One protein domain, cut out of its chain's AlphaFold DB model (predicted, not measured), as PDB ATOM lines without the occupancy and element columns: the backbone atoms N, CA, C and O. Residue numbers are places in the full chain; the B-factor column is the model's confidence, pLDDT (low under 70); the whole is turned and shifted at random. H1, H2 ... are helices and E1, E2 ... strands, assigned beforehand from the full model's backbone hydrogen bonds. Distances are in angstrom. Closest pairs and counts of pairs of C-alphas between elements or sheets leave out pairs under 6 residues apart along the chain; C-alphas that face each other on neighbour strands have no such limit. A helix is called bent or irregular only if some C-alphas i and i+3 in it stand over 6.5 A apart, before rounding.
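This is residues 2 to 13 and 24 to 174 of the 422 residues of an uncharacterized protein of Rathayibacter tritici (UniProt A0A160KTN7). Picture a small slab of three strands, E4, E1 and E5, with the helix H5 covering one face and the short helices H1 and H4 just reaching the slab. The hairpin E2 and E3 lies toward one end of an elongated body, and H2, a long unnamed stretch and the irregular H3 run out toward the other. The printed part has 163 residues, with the order H1 H2 H3 E1 E2 E3 E4 H4 E5 H5; the three-strand sheet, E4 E1 E5, is mixed, and E2 and E3 are antiparallel. The class is mixed, helices and strands, with 66 residues in named elements, under half. The whole is compact, with a radius of gyration of the C-alphas of 17.7 A, and spans 56 by 34 by 31 A.

Find C-alpha 2 at (148.851, 198.241, 94.536), where H1, residues 2 to 6, begins. H2 runs from residue 33 to 45, 18.1 A. H3, residues 60 to 65, is irregular: C-alphas 61 and 64 are 7.3 A apart. Look next for C-alpha 75 at (153.295, 210.879, 92.620), where E1, residues 75 to 79, begins its 13.0 A. Then come E2, residues 98 to 101, E3, residues 107 to 110, E4, residues 128 to 132, H4, residues 134 to 139, and E5, residues 152 to 156. H5, residues 160 to 172, covers 18.2 A and ends at C-alpha 172, (152.637, 224.352, 83.283).

Start at E1, the inner strand. It is parallel to E5, with N 77 and O 153 at 2.9 A, and antiparallel to E4, with N 129 and O 78 at 2.8 A. H5 on one face makes two layers, helix and sheet: its height over the sheet is 8.9 A, it lies over E4 and E1, and its closest C-alphas to E4 are those of Phe 167 and Ile 131, 5.9 A. H1 and H4 only graze the sheet, and they only just touch, with 3 pairs of C-alphas within 8 A, the closest those of Arg 5 and Leu 137, 6.7 A. H2 touches H4 with residues 35 to 40 alone, at a steep tilt of 57 degrees, the same way; the closest C-alphas are those of Arg 40 and Ala 139, 4.7 A. H3 is apart from H4 and H5. In the hairpin E2 and E3, N 100 and O 108 are 2.8 A apart. In H1, H4 and H5 every O i to N i+4 pair is within hydrogen-bond range; H2 has 8 of 9, and H3 has 0 of 2, with 1 of 3 O i to N i+3 pairs.

The two C-alphas farthest apart are those of Glu 61 and Gly 83, 56.9 A. Residues 14 to 23 are not printed, and C-alphas 13 and 24 are 11.9 A apart across the cut. The links H2 to H3, E1 to E2, E3 to E4 and H4 to E5 are long. The mean pLDDT of the printed part is 70.7; 70 residues are under 70, among them residues 24 to 35 and 44 to 72.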
ATOM      1  N   GLY A   2     150.304 198.484  94.421       57.69
ATOM      2  CA  GLY A   2     148.851 198.241  94.536       57.69
ATOM      3  C   GLY A   2     148.182 198.866  95.773       57.69
ATOM      4  O   GLY A   2     147.019 199.248  95.715       57.69
ATOM      5  N   HIS A   3     148.935 199.083  96.858       71.94
ATOM      6  CA  HIS A   3     148.433 199.704  98.089       71.94
ATOM      7  C   HIS A   3     147.996 201.169  97.917       71.94
ATOM      8  O   HIS A   3     146.959 201.562  98.437       71.94
ATOM      9  N   LEU A   4     148.748 201.988  97.169       73.88
ATOM     10  CA  LEU A   4     148.392 203.399  96.958       73.88
ATOM     11  C   LEU A   4     147.163 203.528  96.047       73.88
ATOM     12  O   LEU A   4     146.328 204.409  96.242       73.88
ATOM     13  N   ARG A   5     147.032 202.613  95.081       73.31
ATOM     14  CA  ARG A   5     145.878 202.529  94.182       73.31
ATOM     15  C   ARG A   5     144.608 202.084  94.908       73.31
ATOM     16  O   ARG A   5     143.557 202.609  94.593       73.31
ATOM     17  N   SER A   6     144.671 201.173  95.883       73.00
ATOM     18  CA  SER A   6     143.471 200.786  96.651       73.00
ATOM     19  C   SER A   6     142.990 201.882  97.609       73.00
ATOM     20  O   SER A   6     141.797 201.998  97.885       73.00
ATOM     21  N   LEU A   7     143.908 202.730  98.078       76.38
ATOM     22  CA  LEU A   7     143.614 203.868  98.952       76.38
ATOM     23  C   LEU A   7     143.137 205.124  98.200       76.38
ATOM     24  O   LEU A   7     142.694 206.068  98.851       76.38
ATOM     25  N   SER A   8     143.205 205.148  96.864       74.62
ATOM     26  CA  SER A   8     142.853 206.311  96.038       74.62
ATOM     27  C   SER A   8     141.896 205.962  94.897       74.62
ATOM     28  O   SER A   8     141.927 204.864  94.352       74.62
ATOM     29  N   ASP A   9     141.042 206.905  94.509       67.56
ATOM     30  CA  ASP A   9     140.099 206.704  93.403       67.56
ATOM     31  C   ASP A   9     140.772 207.015  92.053       67.56
ATOM     32  O   ASP A   9     140.695 208.129  91.537       67.56
ATOM     33  N   VAL A  10     141.511 206.046  91.500       58.56
ATOM     34  CA  VAL A  10     142.087 206.125  90.141       58.56
ATOM     35  C   VAL A  10     141.384 205.115  89.235       58.56
ATOM     36  O   VAL A  10     141.966 204.121  88.792       58.56
ATOM     37  N   HIS A  11     140.094 205.340  88.983       53.03
ATOM     38  CA  HIS A  11     139.304 204.550  88.039       53.03
ATOM     39  C   HIS A  11     139.093 205.280  86.699       53.03
ATOM     40  O   HIS A  11     139.029 206.506  86.625       53.03
ATOM     41  N   GLN A  12     139.017 204.506  85.606       42.53
ATOM     42  CA  GLN A  12     138.688 205.012  84.270       42.53
ATOM     43  C   GLN A  12     137.306 205.670  84.305       42.53
ATOM     44  O   GLN A  12     136.318 205.030  84.658       42.53
ATOM     45  N   ARG A  13     137.230 206.947  83.914       41.62
ATOM     46  CA  ARG A  13     135.948 207.600  83.637       41.62
ATOM     47  C   ARG A  13     135.277 206.861  82.484       41.62
ATOM     48  O   ARG A  13     135.800 206.875  81.372       41.62
ATOM     49  N   ASP A  24     131.849 218.412  89.569       44.28
ATOM     50  CA  ASP A  24     133.055 217.617  89.336       44.28
ATOM     51  C   ASP A  24     134.191 218.154  90.221       44.28
ATOM     52  O   ASP A  24     134.821 219.168  89.925       44.28
ATOM     53  N   THR A  25     134.405 217.497  91.359       47.06
ATOM     54  CA  THR A  25     135.422 217.858  92.358       47.06
ATOM     55  C   THR A  25     136.782 217.217  92.081       47.06
ATOM     56  O   THR A  25     137.606 217.151  92.987       47.06
ATOM     57  N   SER A  26     137.037 216.708  90.870       51.28
ATOM     58  CA  SER A  26     138.313 216.063  90.534       51.28
ATOM     59  C   SER A  26     139.150 216.942  89.596       51.28
ATOM     60  O   SER A  26     138.726 217.298  88.500       51.28
ATOM     61  N   VAL A  27     140.375 217.292  90.010       53.62
ATOM     62  CA  VAL A  27     141.347 218.065  89.198       53.62
ATOM     63  C   VAL A  27     142.108 217.155  88.202       53.62
ATOM     64  O   VAL A  27     143.157 217.498  87.666       53.62
ATOM     65  N   GLN A  28     141.603 215.949  87.956       55.94
ATOM     66  CA  GLN A  28     142.312 214.883  87.251       55.94
ATOM     67  C   GLN A  28     142.031 214.897  85.741       55.94
ATOM     68  O   GLN A  28     140.931 215.229  85.297       55.94
ATOM     69  N   ARG A  29     143.020 214.508  84.918       54.38
ATOM     70  CA  ARG A  29     142.802 214.328  83.466       54.38
ATOM     71  C   ARG A  29     142.121 212.987  83.198       54.38
ATOM     72  O   ARG A  29     142.279 212.050  83.973       54.38
ATOM     73  N   SER A  30     141.445 212.846  82.063       57.88
ATOM     74  CA  SER A  30     141.058 211.517  81.577       57.88
ATOM     75  C   SER A  30     142.299 210.641  81.373       57.88
ATOM     76  O   SER A  30     143.319 211.107  80.861       57.88
ATOM     77  N   LEU A  31     142.217 209.372  81.769       58.56
ATOM     78  CA  LEU A  31     143.247 208.379  81.472       58.56
ATOM     79  C   LEU A  31     143.343 208.173  79.954       58.56
ATOM     80  O   LEU A  31     142.352 207.884  79.294       58.56
ATOM     81  N   GLU A  32     144.549 208.322  79.415       67.94
ATOM     82  CA  GLU A  32     144.890 208.104  78.012       67.94
ATOM     83  C   GLU A  32     145.559 206.735  77.920       67.94
ATOM     84  O   GLU A  32     146.608 206.510  78.531       67.94
ATOM     85  N   GLU A  33     144.939 205.811  77.192       69.00
ATOM     86  CA  GLU A  33     145.360 204.410  77.138       69.00
ATOM     87  C   GLU A  33     146.749 204.237  76.509       69.00
ATOM     88  O   GLU A  33     147.572 203.471  77.022       69.00
ATOM     89  N   ASP A  34     147.054 205.017  75.470       65.44
ATOM     90  CA  ASP A  34     148.363 205.018  74.811       65.44
ATOM     91  C   ASP A  34     149.472 205.478  75.760       65.44
ATOM     92  O   ASP A  34     150.512 204.825  75.879       65.44
ATOM     93  N   ARG A  35     149.216 206.555  76.513       65.44
ATOM     94  CA  ARG A  35     150.170 207.126  77.470       65.44
ATOM     95  C   ARG A  35     150.421 206.190  78.651       65.44
ATOM     96  O   ARG A  35     151.566 205.997  79.055       65.44
ATOM     97  N   THR A  36     149.371 205.573  79.191       70.62
ATOM     98  CA  THR A  36     149.497 204.565  80.256       70.62
ATOM     99  C   THR A  36     150.244 203.324  79.755       70.62
ATOM    100  O   THR A  36     151.100 202.791  80.460       70.62
ATOM    101  N   SER A  37     149.983 202.890  78.519       72.94
ATOM    102  CA  SER A  37     150.678 201.756  77.897       72.94
ATOM    103  C   SER A  37     152.162 202.034  77.661       72.94
ATOM    104  O   SER A  37     152.994 201.155  77.886       72.94
ATOM    105  N   GLU A  38     152.510 203.248  77.238       70.06
ATOM    106  CA  GLU A  38     153.897 203.685  77.087       70.06
ATOM    107  C   GLU A  38     154.636 203.715  78.430       70.06
ATOM    108  O   GLU A  38     155.721 203.142  78.531       70.06
ATOM    109  N   ILE A  39     154.032 204.292  79.476       68.19
ATOM    110  CA  ILE A  39     154.616 204.319  80.828       68.19
ATOM    111  C   ILE A  39     154.799 202.897  81.370       68.19
ATOM    112  O   ILE A  39     155.847 202.589  81.937       68.19
ATOM    113  N   ARG A  40     153.832 201.999  81.140       73.31
ATOM    114  CA  ARG A  40     153.963 200.582  81.510       73.31
ATOM    115  C   ARG A  40     155.171 199.942  80.828       73.31
ATOM    116  O   ARG A  40     155.964 199.272  81.481       73.31
ATOM    117  N   ARG A  41     155.377 200.192  79.528       71.25
ATOM    118  CA  ARG A  41     156.596 199.736  78.836       71.25
ATOM    119  C   ARG A  41     157.847 200.380  79.435       71.25
ATOM    120  O   ARG A  41     158.830 199.682  79.656       71.25
ATOM    121  N   TYR A  42     157.808 201.675  79.736       71.81
ATOM    122  CA  TYR A  42     158.936 202.407  80.314       71.81
ATOM    123  C   TYR A  42     159.423 201.778  81.619       71.81
ATOM    124  O   TYR A  42     160.623 201.576  81.761       71.81
ATOM    125  N   ILE A  43     158.519 201.375  82.515       72.19
ATOM    126  CA  ILE A  43     158.874 200.709  83.781       72.19
ATOM    127  C   ILE A  43     159.691 199.422  83.535       72.19
ATOM    128  O   ILE A  43     160.654 199.152  84.250       72.19
ATOM    129  N   HIS A  44     159.368 198.649  82.492       69.31
ATOM    130  CA  HIS A  44     160.020 197.359  82.221       69.31
ATOM    131  C   HIS A  44     161.272 197.428  81.335       69.31
ATOM    132  O   HIS A  44     162.159 196.567  81.459       69.31
ATOM    133  N   VAL A  45     161.313 198.375  80.390       61.75
ATOM    134  CA  VAL A  45     162.356 198.438  79.349       61.75
ATOM    135  C   VAL A  45     163.062 199.790  79.220       61.75
ATOM    136  O   VAL A  45     164.055 199.877  78.497       61.75
ATOM    137  N   GLY A  46     162.598 200.818  79.933       66.44
ATOM    138  CA  GLY A  46     163.145 202.172  79.889       66.44
ATOM    139  C   GLY A  46     162.889 202.899  78.565       66.44
ATOM    140  O   GLY A  46     162.166 202.430  77.678       66.44
ATOM    141  N   TYR A  47     163.471 204.088  78.425       59.78
ATOM    142  CA  TYR A  47     163.577 204.799  77.146       59.78
ATOM    143  C   TYR A  47     164.868 204.373  76.434       59.78
ATOM    144  O   TYR A  47     165.879 204.191  77.117       59.78
ATOM    145  N   PRO A  48     164.867 204.194  75.098       57.62
ATOM    146  CA  PRO A  48     163.834 204.536  74.112       57.62
ATOM    147  C   PRO A  48     162.887 203.385  73.752       57.62
ATOM    148  O   PRO A  48     161.949 203.585  72.990       57.62
ATOM    149  N   LEU A  49     163.093 202.175  74.281       64.00
ATOM    150  CA  LEU A  49     162.284 201.004  73.906       64.00
ATOM    151  C   LEU A  49     160.788 201.173  74.216       64.00
ATOM    152  O   LEU A  49     159.941 200.598  73.535       64.00
ATOM    153  N   SER A  50     160.454 201.976  75.225       58.88
ATOM    154  CA  SER A  50     159.075 202.280  75.613       58.88
ATOM    155  C   SER A  50     158.266 203.066  74.584       58.88
ATOM    156  O   SER A  50     157.051 202.849  74.513       58.88
ATOM    157  N   SER A  51     158.908 203.907  73.767       59.53
ATOM    158  CA  SER A  51     158.246 204.716  72.736       59.53
ATOM    159  C   SER A  51     158.137 204.003  71.378       59.53
ATOM    160  O   SER A  51     157.462 204.495  70.475       59.53
ATOM    161  N   MET A  52     158.743 202.819  71.225       64.75
ATOM    162  CA  MET A  52     158.707 202.030  69.987       64.75
ATOM    163  C   MET A  52     157.479 201.098  69.910       64.75
ATOM    164  O   MET A  52     156.965 200.599  70.914       64.75
ATOM    165  N   GLY A  53     156.990 200.838  68.692       57.34
ATOM    166  CA  GLY A  53     155.821 199.980  68.453       57.34
ATOM    167  C   GLY A  53     156.083 198.485  68.710       57.34
ATOM    168  O   GLY A  53     157.178 197.983  68.463       57.34
ATOM    169  N   LYS A  54     155.048 197.731  69.130       52.28
ATOM    170  CA  LYS A  54     155.132 196.303  69.540       52.28
ATOM    171  C   LYS A  54     155.866 195.376  68.550       52.28
ATOM    172  O   LYS A  54     156.515 194.433  68.981       52.28
ATOM    173  N   ARG A  55     155.794 195.640  67.238       47.91
ATOM    174  CA  ARG A  55     156.431 194.819  66.182       47.91
ATOM    175  C   ARG A  55     157.958 194.974  66.084       47.91
ATOM    176  O   ARG A  55     158.584 194.215  65.355       47.91
ATOM    177  N   GLN A  56     158.557 195.942  66.778       49.97
ATOM    178  CA  GLN A  56     159.987 196.269  66.689       49.97
ATOM    179  C   GLN A  56     160.827 195.749  67.878       49.97
ATOM    180  O   GLN A  56     162.025 196.028  67.937       49.97
ATOM    181  N   LEU A  57     160.228 195.008  68.819       51.44
ATOM    182  CA  LEU A  57     160.855 194.607  70.093       51.44
ATOM    183  C   LEU A  57     161.564 193.234  70.071       51.44
ATOM    184  O   LEU A  57     162.348 192.962  70.975       51.44
ATOM    185  N   ASP A  58     161.353 192.397  69.046       49.34
ATOM    186  CA  ASP A  58     161.787 190.980  69.031       49.34
ATOM    187  C   ASP A  58     163.159 190.695  68.382       49.34
ATOM    188  O   ASP A  58     163.594 189.545  68.300       49.34
ATOM    189  N   SER A  59     163.899 191.710  67.926       52.25
ATOM    190  CA  SER A  59     165.241 191.496  67.365       52.25
ATOM    191  C   SER A  59     166.297 191.390  68.473       52.25
ATOM    192  O   SER A  59     166.490 192.340  69.237       52.25
ATOM    193  N   GLY A  60     167.035 190.275  68.523       50.44
ATOM    194  CA  GLY A  60     168.073 189.990  69.528       50.44
ATOM    195  C   GLY A  60     169.184 191.043  69.681       50.44
ATOM    196  O   GLY A  60     169.818 191.088  70.731       50.44
ATOM    197  N   GLU A  61     169.368 191.934  68.701       48.50
ATOM    198  CA  GLU A  61     170.317 193.063  68.735       48.50
ATOM    199  C   GLU A  61     169.979 194.157  69.767       48.50
ATOM    200  O   GLU A  61     170.833 194.975  70.081       48.50
ATOM    201  N   ARG A  62     168.759 194.194  70.327       54.06
ATOM    202  CA  ARG A  62     168.280 195.341  71.132       54.06
ATOM    203  C   ARG A  62     168.243 195.109  72.643       54.06
ATOM    204  O   ARG A  62     167.753 195.963  73.378       54.06
ATOM    205  N   ARG A  63     168.789 193.990  73.142       52.88
ATOM    206  CA  ARG A  63     168.910 193.744  74.597       52.88
ATOM    207  C   ARG A  63     169.786 194.780  75.304       52.88
ATOM    208  O   ARG A  63     169.494 195.101  76.451       52.88
ATOM    209  N   SER A  64     170.801 195.318  74.626       50.62
ATOM    210  CA  SER A  64     171.667 196.393  75.141       50.62
ATOM    211  C   SER A  64     170.919 197.713  75.377       50.62
ATOM    212  O   SER A  64     171.354 198.531  76.185       50.62
ATOM    213  N   LEU A  65     169.761 197.901  74.728       53.47
ATOM    214  CA  LEU A  65     168.933 199.107  74.835       53.47
ATOM    215  C   LEU A  65     168.003 199.104  76.055       53.47
ATOM    216  O   LEU A  65     167.335 200.102  76.319       53.47
ATOM    217  N   ARG A  66     167.924 197.985  76.785       57.00
ATOM    218  CA  ARG A  66     167.085 197.877  77.978       57.00
ATOM    219  C   ARG A  66     167.713 198.680  79.112       57.00
ATOM    220  O   ARG A  66     168.835 198.402  79.530       57.00
ATOM    221  N   LYS A  67     166.973 199.656  79.628       59.50
ATOM    222  CA  LYS A  67     167.387 200.495  80.760       59.50
ATOM    223  C   LYS A  67     166.433 200.313  81.940       59.50
ATOM    224  O   LYS A  67     165.289 199.899  81.727       59.50
ATOM    225  N   PRO A  68     166.881 200.587  83.178       57.22
ATOM    226  CA  PRO A  68     165.974 200.611  84.314       57.22
ATOM    227  C   PRO A  68     164.930 201.715  84.103       57.22
ATOM    228  O   PRO A  68     165.258 202.830  83.698       57.22
ATOM    229  N   GLY A  69     163.661 201.394  84.338       57.03
ATOM    230  CA  GLY A  69     162.533 202.283  84.075       57.03
ATOM    231  C   GLY A  69     162.319 203.353  85.138       57.03
ATOM    232  O   GLY A  69     161.214 203.455  85.650       57.03
ATOM    233  N   TRP A  70     163.340 204.131  85.506       63.81
ATOM    234  CA  TRP A  70     163.255 205.123  86.589       63.81
ATOM    235  C   TRP A  70     162.260 206.241  86.278       63.81
ATOM    236  O   TRP A  70     162.492 207.042  85.381       63.81
ATOM    237  N   LEU A  71     161.165 206.334  87.035       65.81
ATOM    238  CA  LEU A  71     160.217 207.441  86.919       65.81
ATOM    239  C   LEU A  71     160.769 208.644  87.704       65.81
ATOM    240  O   LEU A  71     160.728 208.630  88.932       65.81
ATOM    241  N   PRO A  72     161.272 209.701  87.036       58.94
ATOM    242  CA  PRO A  72     162.007 210.779  87.707       58.94
ATOM    243  C   PRO A  72     161.092 211.746  88.468       58.94
ATOM    244  O   PRO A  72     161.557 212.633  89.177       58.94
ATOM    245  N   THR A  73     159.779 211.617  88.290       72.56
ATOM    246  CA  THR A  73     158.777 212.477  88.914       72.56
ATOM    247  C   THR A  73     158.053 211.700  90.004       72.56
ATOM    248  O   THR A  73     157.726 210.526  89.821       72.56
ATOM    249  N   ALA A  74     157.756 212.366  91.119       82.56
ATOM    250  CA  ALA A  74     156.999 211.797  92.230       82.56
ATOM    251  C   ALA A  74     155.489 211.783  91.958       82.56
ATOM    252  O   ALA A  74     154.988 212.613  91.187       82.56
ATOM    253  N   ILE A  75     154.763 210.836  92.552       86.75
ATOM    254  CA  ILE A  75     153.295 210.879  92.620       86.75
ATOM    255  C   ILE A  75     152.925 211.900  93.693       86.75
ATOM    256  O   ILE A  75     153.484 211.870  94.786       86.75
ATOM    257  N   ILE A  76     151.998 212.801  93.384       88.56
ATOM    258  CA  ILE A  76     151.540 213.820  94.330       88.56
ATOM    259  C   ILE A  76     150.137 213.441  94.775       88.56
ATOM    260  O   ILE A  76     149.243 213.297  93.937       88.56
ATOM    261  N   ALA A  77     149.947 213.291  96.082       89.75
ATOM    262  CA  ALA A  77     148.677 212.897  96.671       89.75
ATOM    263  C   ALA A  77     148.327 213.749  97.899       89.75
ATOM    264  O   ALA A  77     149.201 214.318  98.552       89.75
ATOM    265  N   ASN A  78     147.037 213.837  98.201       89.62
ATOM    266  CA  ASN A  78     146.489 214.524  99.365       89.62
ATOM    267  C   ASN A  78     145.753 213.532 100.270       89.62
ATOM    268  O   ASN A  78     144.949 212.740  99.785       89.62
ATOM    269  N   VAL A  79     146.006 213.602 101.574       89.75
ATOM    270  CA  VAL A  79     145.274 212.871 102.609       89.75
ATOM    271  C   VAL A  79     144.008 213.644 102.950       89.75
ATOM    272  O   VAL A  79     144.065 214.818 103.329       89.75
ATOM    273  N   VAL A  80     142.866 212.974 102.825       86.25
ATOM    274  CA  VAL A  80     141.556 213.519 103.172       86.25
ATOM    275  C   VAL A  80     141.364 213.411 104.692       86.25
ATOM    276  O   VAL A  80     141.483 212.313 105.237       86.25
ATOM    277  N   PRO A  81     141.079 214.518 105.403       85.12
ATOM    278  CA  PRO A  81     140.817 214.480 106.837       85.12
ATOM    279  C   PRO A  81     139.579 213.630 107.193       85.12
ATOM    280  O   PRO A  81     138.644 213.526 106.398       85.12
ATOM    281  N   PRO A  82     139.511 213.038 108.398       83.88
ATOM    282  CA  PRO A  82     138.317 212.320 108.841       83.88
ATOM    283  C   PRO A  82     137.070 213.218 108.818       83.88
ATOM    284  O   PRO A  82     137.093 214.330 109.344       83.88
ATOM    285  N   GLY A  83     135.967 212.732 108.240       79.44
ATOM    286  CA  GLY A  83     134.696 213.464 108.169       79.44
ATOM    287  C   GLY A  83     134.615 214.538 107.078       79.44
ATOM    288  O   GLY A  83     133.541 215.111 106.877       79.44
ATOM    289  N   ASP A  84     135.698 214.784 106.341       81.19
ATOM    290  CA  ASP A  84     135.707 215.743 105.240       81.19
ATOM    291  C   ASP A  84     134.824 215.259 104.076       81.19
ATOM    292  O   ASP A  84     134.748 214.066 103.755       81.19
ATOM    293  N   LYS A  85     134.133 216.204 103.430       76.62
ATOM    294  CA  LYS A  85     133.211 215.925 102.320       76.62
ATOM    295  C   LYS A  85     133.941 215.972 100.978       76.62
ATOM    296  O   LYS A  85     134.678 216.924 100.713       76.62
ATOM    297  N   ARG A  86     133.680 214.995 100.105       71.38
ATOM    298  CA  ARG A  86     134.124 214.949  98.701       71.38
ATOM    299  C   ARG A  86     132.950 214.562  97.803       71.38
ATOM    300  O   ARG A  86     132.380 213.479  97.924       71.38
ATOM    301  N   GLY A  87     132.537 215.483  96.932       67.19
ATOM    302  CA  GLY A  87     131.318 215.324  96.135       67.19
ATOM    303  C   GLY A  87     130.080 215.110  97.020       67.19
ATOM    304  O   GLY A  87     129.756 215.943  97.872       67.19
ATOM    305  N   SER A  88     129.379 213.991  96.828       68.12
ATOM    306  CA  SER A  88     128.219 213.586  97.640       68.12
ATOM    307  C   SER A  88     128.568 212.746  98.874       68.12
ATOM    308  O   SER A  88     127.686 212.503  99.698       68.12
ATOM    309  N   SER A  89     129.822 212.309  99.012       74.50
ATOM    310  CA  SER A  89     130.263 211.340 100.022       74.50
ATOM    311  C   SER A  89     131.144 211.999 101.090       74.50
ATOM    312  O   SER A  89     131.743 213.048 100.859       74.50
ATOM    313  N   HIS A  90     131.225 211.391 102.275       83.75
ATOM    314  CA  HIS A  90     132.143 211.799 103.346       83.75
ATOM    315  C   HIS A  90     133.141 210.672 103.607       83.75
ATOM    316  O   HIS A  90     132.806 209.501 103.398       83.75
ATOM    317  N   LEU A  91     134.350 211.010 104.053       83.19
ATOM    318  CA  LEU A  91     135.302 210.003 104.517       83.19
ATOM    319  C   LEU A  91     134.869 209.486 105.894       83.19
ATOM    320  O   LEU A  91     134.773 210.260 106.851       83.19
ATOM    321  N   ALA A  92     134.613 208.181 105.996       84.44
ATOM    322  CA  ALA A  92     134.329 207.541 107.273       84.44
ATOM    323  C   ALA A  92     135.580 207.564 108.161       84.44
ATOM    324  O   ALA A  92     136.685 207.309 107.688       84.44
ATOM    325  N   THR A  93     135.413 207.835 109.456       82.69
ATOM    326  CA  THR A  93     136.535 207.907 110.407       82.69
ATOM    327  C   THR A  93     137.338 206.606 110.462       82.69
ATOM    328  O   THR A  93     138.558 206.651 110.573       82.69
ATOM    329  N   ASP A  94     136.669 205.459 110.323       83.75
ATOM    330  CA  ASP A  94     137.308 204.136 110.329       83.75
ATOM    331  C   ASP A  94     138.119 203.842 109.055       83.75
ATOM    332  O   ASP A  94     138.972 202.953 109.068       83.75
ATOM    333  N   ASP A  95     137.876 204.600 107.982       85.38
ATOM    334  CA  ASP A  95     138.574 204.507 106.696       85.38
ATOM    335  C   ASP A  95     139.640 205.601 106.531       85.38
ATOM    336  O   ASP A  95     140.278 205.690 105.479       85.38
ATOM    337  N   ALA A  96     139.836 206.448 107.546       85.50
ATOM    338  CA  ALA A  96     140.785 207.546 107.486       85.50
ATOM    339  C   ALA A  96     142.235 207.074 107.633       85.50
ATOM    340  O   ALA A  96     142.548 206.129 108.356       85.50
ATOM    341  N   VAL A  97     143.123 207.785 106.944       87.50
ATOM    342  CA  VAL A  97     144.573 207.623 107.035       87.50
ATOM    343  C   VAL A  97     145.120 208.725 107.936       87.50
ATOM    344  O   VAL A  97     144.798 209.898 107.736       87.50
ATOM    345  N   SER A  98     145.962 208.367 108.904       84.31
ATOM    346  CA  SER A  98     146.706 209.325 109.731       84.31
ATOM    347  C   SER A  98     148.165 209.392 109.287       84.31
ATOM    348  O   SER A  98     148.741 208.425 108.786       84.31
ATOM    349  N   VAL A  99     148.764 210.570 109.448       85.25
ATOM    350  CA  VAL A  99     150.193 210.790 109.223       85.25
ATOM    351  C   VAL A  99     150.779 211.329 110.517       85.25
ATOM    352  O   VAL A  99     150.406 212.413 110.962       85.25
ATOM    353  N   GLU A 100     151.687 210.570 111.117       83.69
ATOM    354  CA  GLU A 100     152.459 210.976 112.286       83.69
ATOM    355  C   GLU A 100     153.851 211.408 111.836       83.69
ATOM    356  O   GLU A 100     154.522 210.691 111.095       83.69
ATOM    357  N   ILE A 101     154.289 212.588 112.266       78.94
ATOM    358  CA  ILE A 101     155.640 213.081 111.999       78.94
ATOM    359  C   ILE A 101     156.437 212.907 113.286       78.94
ATOM    360  O   ILE A 101     156.102 213.509 114.307       78.94
ATOM    361  N   ASP A 102     157.468 212.071 113.233       76.62
ATOM    362  CA  ASP A 102     158.426 211.924 114.321       76.62
ATOM    363  C   ASP A 102     159.375 213.136 114.341       76.62
ATOM    364  O   ASP A 102     159.654 213.744 113.302       76.62
ATOM    365  N   GLY A 103     159.889 213.492 115.521       64.19
ATOM    366  CA  GLY A 103     160.734 214.673 115.743       64.19
ATOM    367  C   GLY A 103     162.005 214.724 114.881       64.19
ATOM    368  O   GLY A 103     162.563 215.804 114.695       64.19
ATOM    369  N   ASP A 104     162.405 213.592 114.295       63.62
ATOM    370  CA  ASP A 104     163.574 213.425 113.424       63.62
ATOM    371  C   ASP A 104     163.255 213.517 111.917       63.62
ATOM    372  O   ASP A 104     163.962 212.952 111.083       63.62
ATOM    373  N   ASN A 105     162.202 214.250 111.533       66.12
ATOM    374  CA  ASN A 105     161.847 214.508 110.127       66.12
ATOM    375  C   ASN A 105     161.404 213.248 109.345       66.12
ATOM    376  O   ASN A 105     161.344 213.262 108.113       66.12
ATOM    377  N   ASN A 106     161.076 212.167 110.058       76.56
ATOM    378  CA  ASN A 106     160.494 210.947 109.506       76.56
ATOM    379  C   ASN A 106     158.969 211.008 109.629       76.56
ATOM    380  O   ASN A 106     158.446 211.400 110.668       76.56
ATOM    381  N   ALA A 107     158.250 210.594 108.587       80.19
ATOM    382  CA  ALA A 107     156.793 210.510 108.610       80.19
ATOM    383  C   ALA A 107     156.344 209.049 108.538       80.19
ATOM    384  O   ALA A 107     156.810 208.283 107.692       80.19
ATOM    385  N   ARG A 108     155.409 208.673 109.408       84.31
ATOM    386  CA  ARG A 108     154.736 207.379 109.399       84.31
ATOM    387  C   ARG A 108     153.288 207.569 108.976       84.31
ATOM    388  O   ARG A 108     152.568 208.383 109.540       84.31
ATOM    389  N   ILE A 109     152.869 206.797 107.983       85.00
ATOM    390  CA  ILE A 109     151.475 206.716 107.557       85.00
ATOM    391  C   ILE A 109     150.821 205.518 108.246       85.00
ATOM    392  O   ILE A 109     151.332 204.397 108.155       85.00
ATOM    393  N   GLU A 110     149.707 205.736 108.937       86.81
ATOM    394  CA  GLU A 110     148.885 204.644 109.451       86.81
ATOM    395  C   GLU A 110     147.695 204.425 108.523       86.81
ATOM    396  O   GLU A 110     146.939 205.341 108.192       86.81
ATOM    397  N   LEU A 111     147.561 203.183 108.070       87.19
ATOM    398  CA  LEU A 111     146.474 202.768 107.199       87.19
ATOM    399  C   LEU A 111     145.224 202.423 108.020       87.19
ATOM    400  O   LEU A 111     145.346 202.055 109.194       87.19
ATOM    401  N   PRO A 112     144.029 202.465 107.404       84.44
ATOM    402  CA  PRO A 112     142.796 202.054 108.059       84.44
ATOM    403  C   PRO A 112     142.914 200.643 108.633       84.44
ATOM    404  O   PRO A 112     143.450 199.742 107.989       84.44
ATOM    405  N   LYS A 113     142.360 200.406 109.826       79.94
ATOM    406  CA  LYS A 113     142.417 199.077 110.470       79.94
ATOM    407  C   LYS A 113     141.730 197.989 109.642       79.94
ATOM    408  O   LYS A 113     142.073 196.817 109.757       79.94
ATOM    409  N   SER A 114     140.749 198.380 108.830       78.06
ATOM    410  CA  SER A 114     140.013 197.516 107.906       78.06
ATOM    411  C   SER A 114     140.781 197.221 106.609       78.06
ATOM    412  O   SER A 114     140.351 196.363 105.834       78.06
ATOM    413  N   TRP A 115     141.899 197.912 106.355       81.69
ATOM    414  CA  TRP A 115     142.612 197.856 105.084       81.69
ATOM    415  C   TRP A 115     143.253 196.491 104.822       81.69
ATOM    416  O   TRP A 115     143.918 195.901 105.672       81.69
ATOM    417  N   THR A 116     143.073 196.009 103.592       75.50
ATOM    418  CA  THR A 116     143.699 194.792 103.072       75.50
ATOM    419  C   THR A 116     144.203 195.032 101.640       75.50
ATOM    420  O   THR A 116     143.481 195.643 100.846       75.50
ATOM    421  N   PRO A 117     145.405 194.536 101.275       63.81
ATOM    422  CA  PRO A 117     146.106 194.879 100.031       63.81
ATOM    423  C   PRO A 117     145.345 194.725  98.706       63.81
ATOM    424  O   PRO A 117     145.704 195.402  97.748       63.81
ATOM    425  N   SER A 118     144.326 193.862  98.623       61.69
ATOM    426  CA  SER A 118     143.713 193.455  97.344       61.69
ATOM    427  C   SER A 118     142.180 193.497  97.289       61.69
ATOM    428  O   SER A 118     141.601 193.225  96.242       61.69
ATOM    429  N   LYS A 119     141.482 193.808  98.392       66.88
ATOM    430  CA  LYS A 119     139.999 193.768  98.432       66.88
ATOM    431  C   LYS A 119     139.341 194.909  99.198       66.88
ATOM    432  O   LYS A 119     138.114 194.955  99.278       66.88
ATOM    433  N   TRP A 120     140.127 195.808  99.773       79.62
ATOM    434  CA  TRP A 120     139.582 196.890 100.573       79.62
ATOM    435  C   TRP A 120     138.933 197.972  99.711       79.62
ATOM    436  O   TRP A 120     139.471 198.363  98.675       79.62
ATOM    437  N   ARG A 121     137.776 198.455 100.164       77.56
ATOM    438  CA  ARG A 121     137.094 199.635  99.636       77.56
ATOM    439  C   ARG A 121     136.554 200.451 100.811       77.56
ATOM    440  O   ARG A 121     136.018 199.836 101.736       77.56
ATOM    441  N   PRO A 122     136.659 201.786 100.768       80.56
ATOM    442  CA  PRO A 122     136.069 202.634 101.792       80.56
ATOM    443  C   PRO A 122     134.535 202.566 101.728       80.56
ATOM    444  O   PRO A 122     133.952 202.350 100.662       80.56
ATOM    445  N   LEU A 123     133.868 202.797 102.860       78.81
ATOM    446  CA  LEU A 123     132.406 202.929 102.926       78.81
ATOM    447  C   LEU A 123     131.894 204.231 102.285       78.81
ATOM    448  O   LEU A 123     130.700 204.350 102.007       78.81
ATOM    449  N   GLY A 124     132.775 205.210 102.069       80.56
ATOM    450  CA  GLY A 124     132.436 206.530 101.548       80.56
ATOM    451  C   GLY A 124     133.495 207.064 100.590       80.56
ATOM    452  O   GLY A 124     133.796 206.443  99.575       80.56
ATOM    453  N   ALA A 125     134.027 208.251 100.883       79.62
ATOM    454  CA  ALA A 125     135.132 208.810 100.106       79.62
ATOM    455  C   ALA A 125     136.432 208.017 100.332       79.62
ATOM    456  O   ALA A 125     136.629 207.431 101.395       79.62
ATOM    457  N   HIS A 126     137.328 208.021  99.344       85.56
ATOM    458  CA  HIS A 126     138.672 207.472  99.504       85.56
ATOM    459  C   HIS A 126     139.533 208.372 100.407       85.56
ATOM    460  O   HIS A 126     139.396 209.596 100.353       85.56
ATOM    461  N   PRO A 127     140.434 207.793 101.222       86.62
ATOM    462  CA  PRO A 127     141.284 208.565 102.123       86.62
ATOM    463  C   PRO A 127     142.410 209.324 101.411       86.62
ATOM    464  O   PRO A 127     142.982 210.233 102.011       86.62
ATOM    465  N   LEU A 128     142.743 208.971 100.161       88.06
ATOM    466  CA  LEU A 128     143.775 209.641  99.366       88.06
ATOM    467  C   LEU A 128     143.231 210.151  98.026       88.06
ATOM    468  O   LEU A 128     142.561 209.432  97.286       88.06
ATOM    469  N   GLU A 129     143.618 211.373  97.670       86.44
ATOM    470  CA  GLU A 129     143.308 212.017  96.391       86.44
ATOM    471  C   GLU A 129     144.594 212.206  95.585       86.44
ATOM    472  O   GLU A 129     145.529 212.859  96.046       86.44
ATOM    473  N   ILE A 130     144.664 211.656  94.369       86.56
ATOM    474  CA  ILE A 130     145.825 211.866  93.492       86.56
ATOM    475  C   ILE A 130     145.707 213.229  92.808       86.56
ATOM    476  O   ILE A 130     144.755 213.477  92.069       86.56
ATOM    477  N   ILE A 131     146.700 214.091  93.027       83.19
ATOM    478  CA  ILE A 131     146.814 215.410  92.394       83.19
ATOM    479  C   ILE A 131     147.559 215.282  91.060       83.19
ATOM    480  O   ILE A 131     147.110 215.818  90.053       83.19
ATOM    481  N   ASP A 132     148.685 214.559  91.030       83.19
ATOM    482  CA  ASP A 132     149.455 214.298  89.807       83.19
ATOM    483  C   ASP A 132     150.091 212.900  89.842       83.19
ATOM    484  O   ASP A 132     150.474 212.390  90.895       83.19
ATOM    485  N   GLY A 133     150.219 212.270  88.671       80.62
ATOM    486  CA  GLY A 133     150.803 210.932  88.541       80.62
ATOM    487  C   GLY A 133     149.804 209.792  88.368       80.62
ATOM    488  O   GLY A 133     150.204 208.637  88.416       80.62
ATOM    489  N   GLN A 134     148.538 210.084  88.069       78.31
ATOM    490  CA  GLN A 134     147.504 209.075  87.800       78.31
ATOM    491  C   GLN A 134     147.911 208.031  86.738       78.31
ATOM    492  O   GLN A 134     147.812 206.840  86.995       78.31
ATOM    493  N   HIS A 135     148.465 208.441  85.582       75.25
ATOM    494  CA  HIS A 135     148.892 207.497  84.534       75.25
ATOM    495  C   HIS A 135     150.058 206.624  85.002       75.25
ATOM    496  O   HIS A 135     150.190 205.488  84.561       75.25
ATOM    497  N   ARG A 136     150.899 207.165  85.897       78.81
ATOM    498  CA  ARG A 136     152.005 206.431  86.513       78.81
ATOM    499  C   ARG A 136     151.448 205.393  87.475       78.81
ATOM    500  O   ARG A 136     151.803 204.234  87.341       78.81
ATOM    501  N   LEU A 137     150.512 205.769  88.349       77.81
ATOM    502  CA  LEU A 137     149.857 204.833  89.264       77.81
ATOM    503  C   LEU A 137     149.082 203.732  88.517       77.81
ATOM    504  O   LEU A 137     149.161 202.571  88.902       77.81
ATOM    505  N   SER A 138     148.389 204.070  87.426       73.69
ATOM    506  CA  SER A 138     147.646 203.108  86.597       73.69
ATOM    507  C   SER A 138     148.527 202.204  85.734       73.69
ATOM    508  O   SER A 138     148.037 201.193  85.240       73.69
ATOM    509  N   ALA A 139     149.796 202.555  85.511       71.25
ATOM    510  CA  ALA A 139     150.724 201.705  84.768       71.25
ATOM    511  C   ALA A 139     151.178 200.482  85.587       71.25
ATOM    512  O   ALA A 139     151.567 199.475  84.994       71.25
ATOM    513  N   PHE A 140     151.081 200.554  86.921       71.19
ATOM    514  CA  PHE A 140     151.315 199.439  87.837       71.19
ATOM    515  C   PHE A 140     150.010 198.635  88.011       71.19
ATOM    516  O   PHE A 140     149.102 199.049  88.739       71.19
ATOM    517  N   ASP A 141     149.896 197.497  87.325       60.84
ATOM    518  CA  ASP A 141     148.832 196.511  87.576       60.84
ATOM    519  C   ASP A 141     149.274 195.457  88.601       60.84
ATOM    520  O   ASP A 141     150.457 195.350  88.926       60.84
ATOM    521  N   GLU A 142     148.306 194.687  89.113       53.28
ATOM    522  CA  GLU A 142     148.481 193.688  90.183       53.28
ATOM    523  C   GLU A 142     149.490 192.570  89.850       53.28
ATOM    524  O   GLU A 142     150.009 191.946  90.769       53.28
ATOM    525  N   ASP A 143     149.832 192.369  88.572       51.78
ATOM    526  CA  ASP A 143     150.636 191.230  88.102       51.78
ATOM    527  C   ASP A 143     152.105 191.547  87.757       51.78
ATOM    528  O   ASP A 143     152.797 190.701  87.184       51.78
ATOM    529  N   GLY A 144     152.647 192.731  88.067       51.19
ATOM    530  CA  GLY A 144     154.058 192.944  87.727       51.19
ATOM    531  C   GLY A 144     154.702 194.258  88.124       51.19
ATOM    532  O   GLY A 144     154.806 195.159  87.300       51.19
ATOM    533  N   SER A 145     155.252 194.304  89.338       52.53
ATOM    534  CA  SER A 145     156.662 194.643  89.601       52.53
ATOM    535  C   SER A 145     156.842 194.781  91.116       52.53
ATOM    536  O   SER A 145     156.644 195.867  91.663       52.53
ATOM    537  N   ASP A 146     157.200 193.693  91.798       52.56
ATOM    538  CA  ASP A 146     157.392 193.725  93.256       52.56
ATOM    539  C   ASP A 146     158.613 194.565  93.684       52.56
ATOM    540  O   ASP A 146     158.662 195.027  94.819       52.56
ATOM    541  N   ASP A 147     159.525 194.884  92.754       61.75
ATOM    542  CA  ASP A 147     160.795 195.570  93.049       61.75
ATOM    543  C   ASP A 147     160.853 197.044  92.593       61.75
ATOM    544  O   ASP A 147     161.937 197.627  92.520       61.75
ATOM    545  N   PHE A 148     159.725 197.665  92.223       66.69
ATOM    546  CA  PHE A 148     159.732 199.049  91.728       66.69
ATOM    547  C   PHE A 148     159.120 200.042  92.723       66.69
ATOM    548  O   PHE A 148     157.913 200.039  92.986       66.69
ATOM    549  N   GLU A 149     159.959 200.943  93.228       69.88
ATOM    550  CA  GLU A 149     159.578 202.033  94.126       69.88
ATOM    551  C   GLU A 149     159.444 203.355  93.357       69.88
ATOM    552  O   GLU A 149     160.208 203.644  92.436       69.88
ATOM    553  N   VAL A 150     158.474 204.188  93.740       73.88
ATOM    554  CA  VAL A 150     158.327 205.552  93.205       73.88
ATOM    555  C   VAL A 150     158.195 206.509  94.375       73.88
ATOM    556  O   VAL A 150     157.441 206.212  95.306       73.88
ATOM    557  N   PRO A 151     158.857 207.674  94.327       81.19
ATOM    558  CA  PRO A 151     158.657 208.694  95.339       81.19
ATOM    559  C   PRO A 151     157.201 209.172  95.344       81.19
ATOM    560  O   PRO A 151     156.614 209.458  94.296       81.19
ATOM    561  N   VAL A 152     156.624 209.292  96.537       84.50
ATOM    562  CA  VAL A 152     155.286 209.851  96.758       84.50
ATOM    563  C   VAL A 152     155.426 211.074  97.655       84.50
ATOM    564  O   VAL A 152     156.043 211.002  98.713       84.50
ATOM    565  N   VAL A 153     154.846 212.195  97.234       88.62
ATOM    566  CA  VAL A 153     154.721 213.409  98.046       88.62
ATOM    567  C   VAL A 153     153.285 213.486  98.546       88.62
ATOM    568  O   VAL A 153     152.355 213.631  97.748       88.62
ATOM    569  N   LEU A 154     153.117 213.374  99.863       87.62
ATOM    570  CA  LEU A 154     151.825 213.459 100.534       87.62
ATOM    571  C   LEU A 154     151.632 214.842 101.151       87.62
ATOM    572  O   LEU A 154     152.465 215.309 101.924       87.62
ATOM    573  N   PHE A 155     150.504 215.464 100.838       88.75
ATOM    574  CA  PHE A 155     149.979 216.616 101.561       88.75
ATOM    575  C   PHE A 155     148.836 216.173 102.473       88.75
ATOM    576  O   PHE A 155     148.189 215.167 102.200       88.75
ATOM    577  N   VAL A 156     148.572 216.912 103.549       87.31
ATOM    578  CA  VAL A 156     147.503 216.585 104.501       87.31
ATOM    579  C   VAL A 156     146.474 217.705 104.501       87.31
ATOM    580  O   VAL A 156     146.816 218.854 104.775       87.31
ATOM    581  N   GLY A 157     145.215 217.371 104.209       86.12
ATOM    582  CA  GLY A 157     144.091 218.292 104.369       86.12
ATOM    583  C   GLY A 157     144.064 219.471 103.400       86.12
ATOM    584  O   GLY A 157     143.530 220.520 103.752       86.12
ATOM    585  N   LEU A 158     144.621 219.338 102.192       85.31
ATOM    586  CA  LEU A 158     144.512 220.401 101.194       85.31
ATOM    587  C   LEU A 158     143.071 220.571 100.721       85.31
ATOM    588  O   LEU A 158     142.419 219.606 100.308       85.31
ATOM    589  N   ASP A 159     142.625 221.825 100.689       80.88
ATOM    590  CA  ASP A 159     141.391 222.184 100.007       80.88
ATOM    591  C   ASP A 159     141.517 222.024  98.483       80.88
ATOM    592  O   ASP A 159     142.608 221.952  97.905       80.88
ATOM    593  N   PHE A 160     140.367 221.992  97.814       74.75
ATOM    594  CA  PHE A 160     140.290 221.798  96.369       74.75
ATOM    595  C   PHE A 160     141.033 222.880  95.563       74.75
ATOM    596  O   PHE A 160     141.590 222.591  94.504       74.75
ATOM    597  N   SER A 161     141.087 224.117  96.062       74.31
ATOM    598  CA  SER A 161     141.753 225.226  95.370       74.31
ATOM    599  C   SER A 161     143.270 225.044  95.374       74.31
ATOM    600  O   SER A 161     143.919 225.241  94.344       74.31
ATOM    601  N   TRP A 162     143.840 224.606  96.500       80.44
ATOM    602  CA  TRP A 162     145.261 224.279  96.608       80.44
ATOM    603  C   TRP A 162     145.640 223.052  95.785       80.44
ATOM    604  O   TRP A 162     146.680 223.067  95.123       80.44
ATOM    605  N   GLN A 163     144.787 222.027  95.750       78.12
ATOM    606  CA  GLN A 163     144.985 220.878  94.861       78.12
ATOM    607  C   GLN A 163     145.012 221.313  93.387       78.12
ATOM    608  O   GLN A 163     145.922 220.937  92.644       78.12
ATOM    609  N   ALA A 164     144.074 222.176  92.975       72.56
ATOM    610  CA  ALA A 164     144.026 222.731  91.624       72.56
ATOM    611  C   ALA A 164     145.260 223.578  91.287       72.56
ATOM    612  O   ALA A 164     145.833 223.445  90.202       72.56
ATOM    613  N   TYR A 165     145.711 224.409  92.230       77.81
ATOM    614  CA  TYR A 165     146.924 225.207  92.082       77.81
ATOM    615  C   TYR A 165     148.181 224.338  91.926       77.81
ATOM    616  O   TYR A 165     149.012 224.617  91.057       77.81
ATOM    617  N   LEU A 166     148.322 223.277  92.727       78.81
ATOM    618  CA  LEU A 166     149.449 222.344  92.632       78.81
ATOM    619  C   LEU A 166     149.449 221.606  91.294       78.81
ATOM    620  O   LEU A 166     150.472 221.601  90.604       78.81
ATOM    621  N   PHE A 167     148.300 221.062  90.885       75.12
ATOM    622  CA  PHE A 167     148.145 220.413  89.583       75.12
ATOM    623  C   PHE A 167     148.539 221.346  88.430       75.12
ATOM    624  O   PHE A 167     149.339 220.971  87.566       75.12
ATOM    625  N   TRP A 168     148.020 222.579  88.439       73.50
ATOM    626  CA  TRP A 168     148.325 223.602  87.440       73.50
ATOM    627  C   TRP A 168     149.822 223.931  87.414       73.50
ATOM    628  O   TRP A 168     150.453 223.915  86.355       73.50
ATOM    629  N   THR A 169     150.418 224.154  88.587       74.25
ATOM    630  CA  THR A 169     151.826 224.543  88.736       74.25
ATOM    631  C   THR A 169     152.777 223.467  88.219       74.25
ATOM    632  O   THR A 169     153.704 223.785  87.473       74.25
ATOM    633  N   VAL A 170     152.534 222.200  88.569       69.81
ATOM    634  CA  VAL A 170     153.374 221.059  88.166       69.81
ATOM    635  C   VAL A 170     153.295 220.798  86.662       69.81
ATOM    636  O   VAL A 170     154.285 220.397  86.059       69.81
ATOM    637  N   ASN A 171     152.147 221.065  86.035       66.06
ATOM    638  CA  ASN A 171     151.935 220.774  84.617       66.06
ATOM    639  C   ASN A 171     152.329 221.921  83.668       66.06
ATOM    640  O   ASN A 171     152.606 221.656  82.501       66.06
ATOM    641  N   ILE A 172     152.356 223.175  84.134       60.19
ATOM    642  CA  ILE A 172     152.637 224.352  83.283       60.19
ATOM    643  C   ILE A 172     154.049 224.905  83.463       60.19
ATOM    644  O   ILE A 172     154.645 225.374  82.495       60.19
ATOM    645  N   LYS A 173     154.615 224.855  84.677       53.09
ATOM    646  CA  LYS A 173     155.968 225.373  84.929       53.09
ATOM    647  C   LYS A 173     157.143 224.516  84.428       53.09
ATOM    648  O   LYS A 173     158.245 225.072  84.448       53.09
ATOM    649  N   PRO A 174     157.010 223.251  83.962       48.38
ATOM    650  CA  PRO A 174     158.132 222.582  83.320       48.38
ATOM    651  C   PRO A 174     158.485 223.329  82.034       48.38
ATOM    652  O   PRO A 174     157.847 223.170  80.992       48.38
TER     653      PRO A 174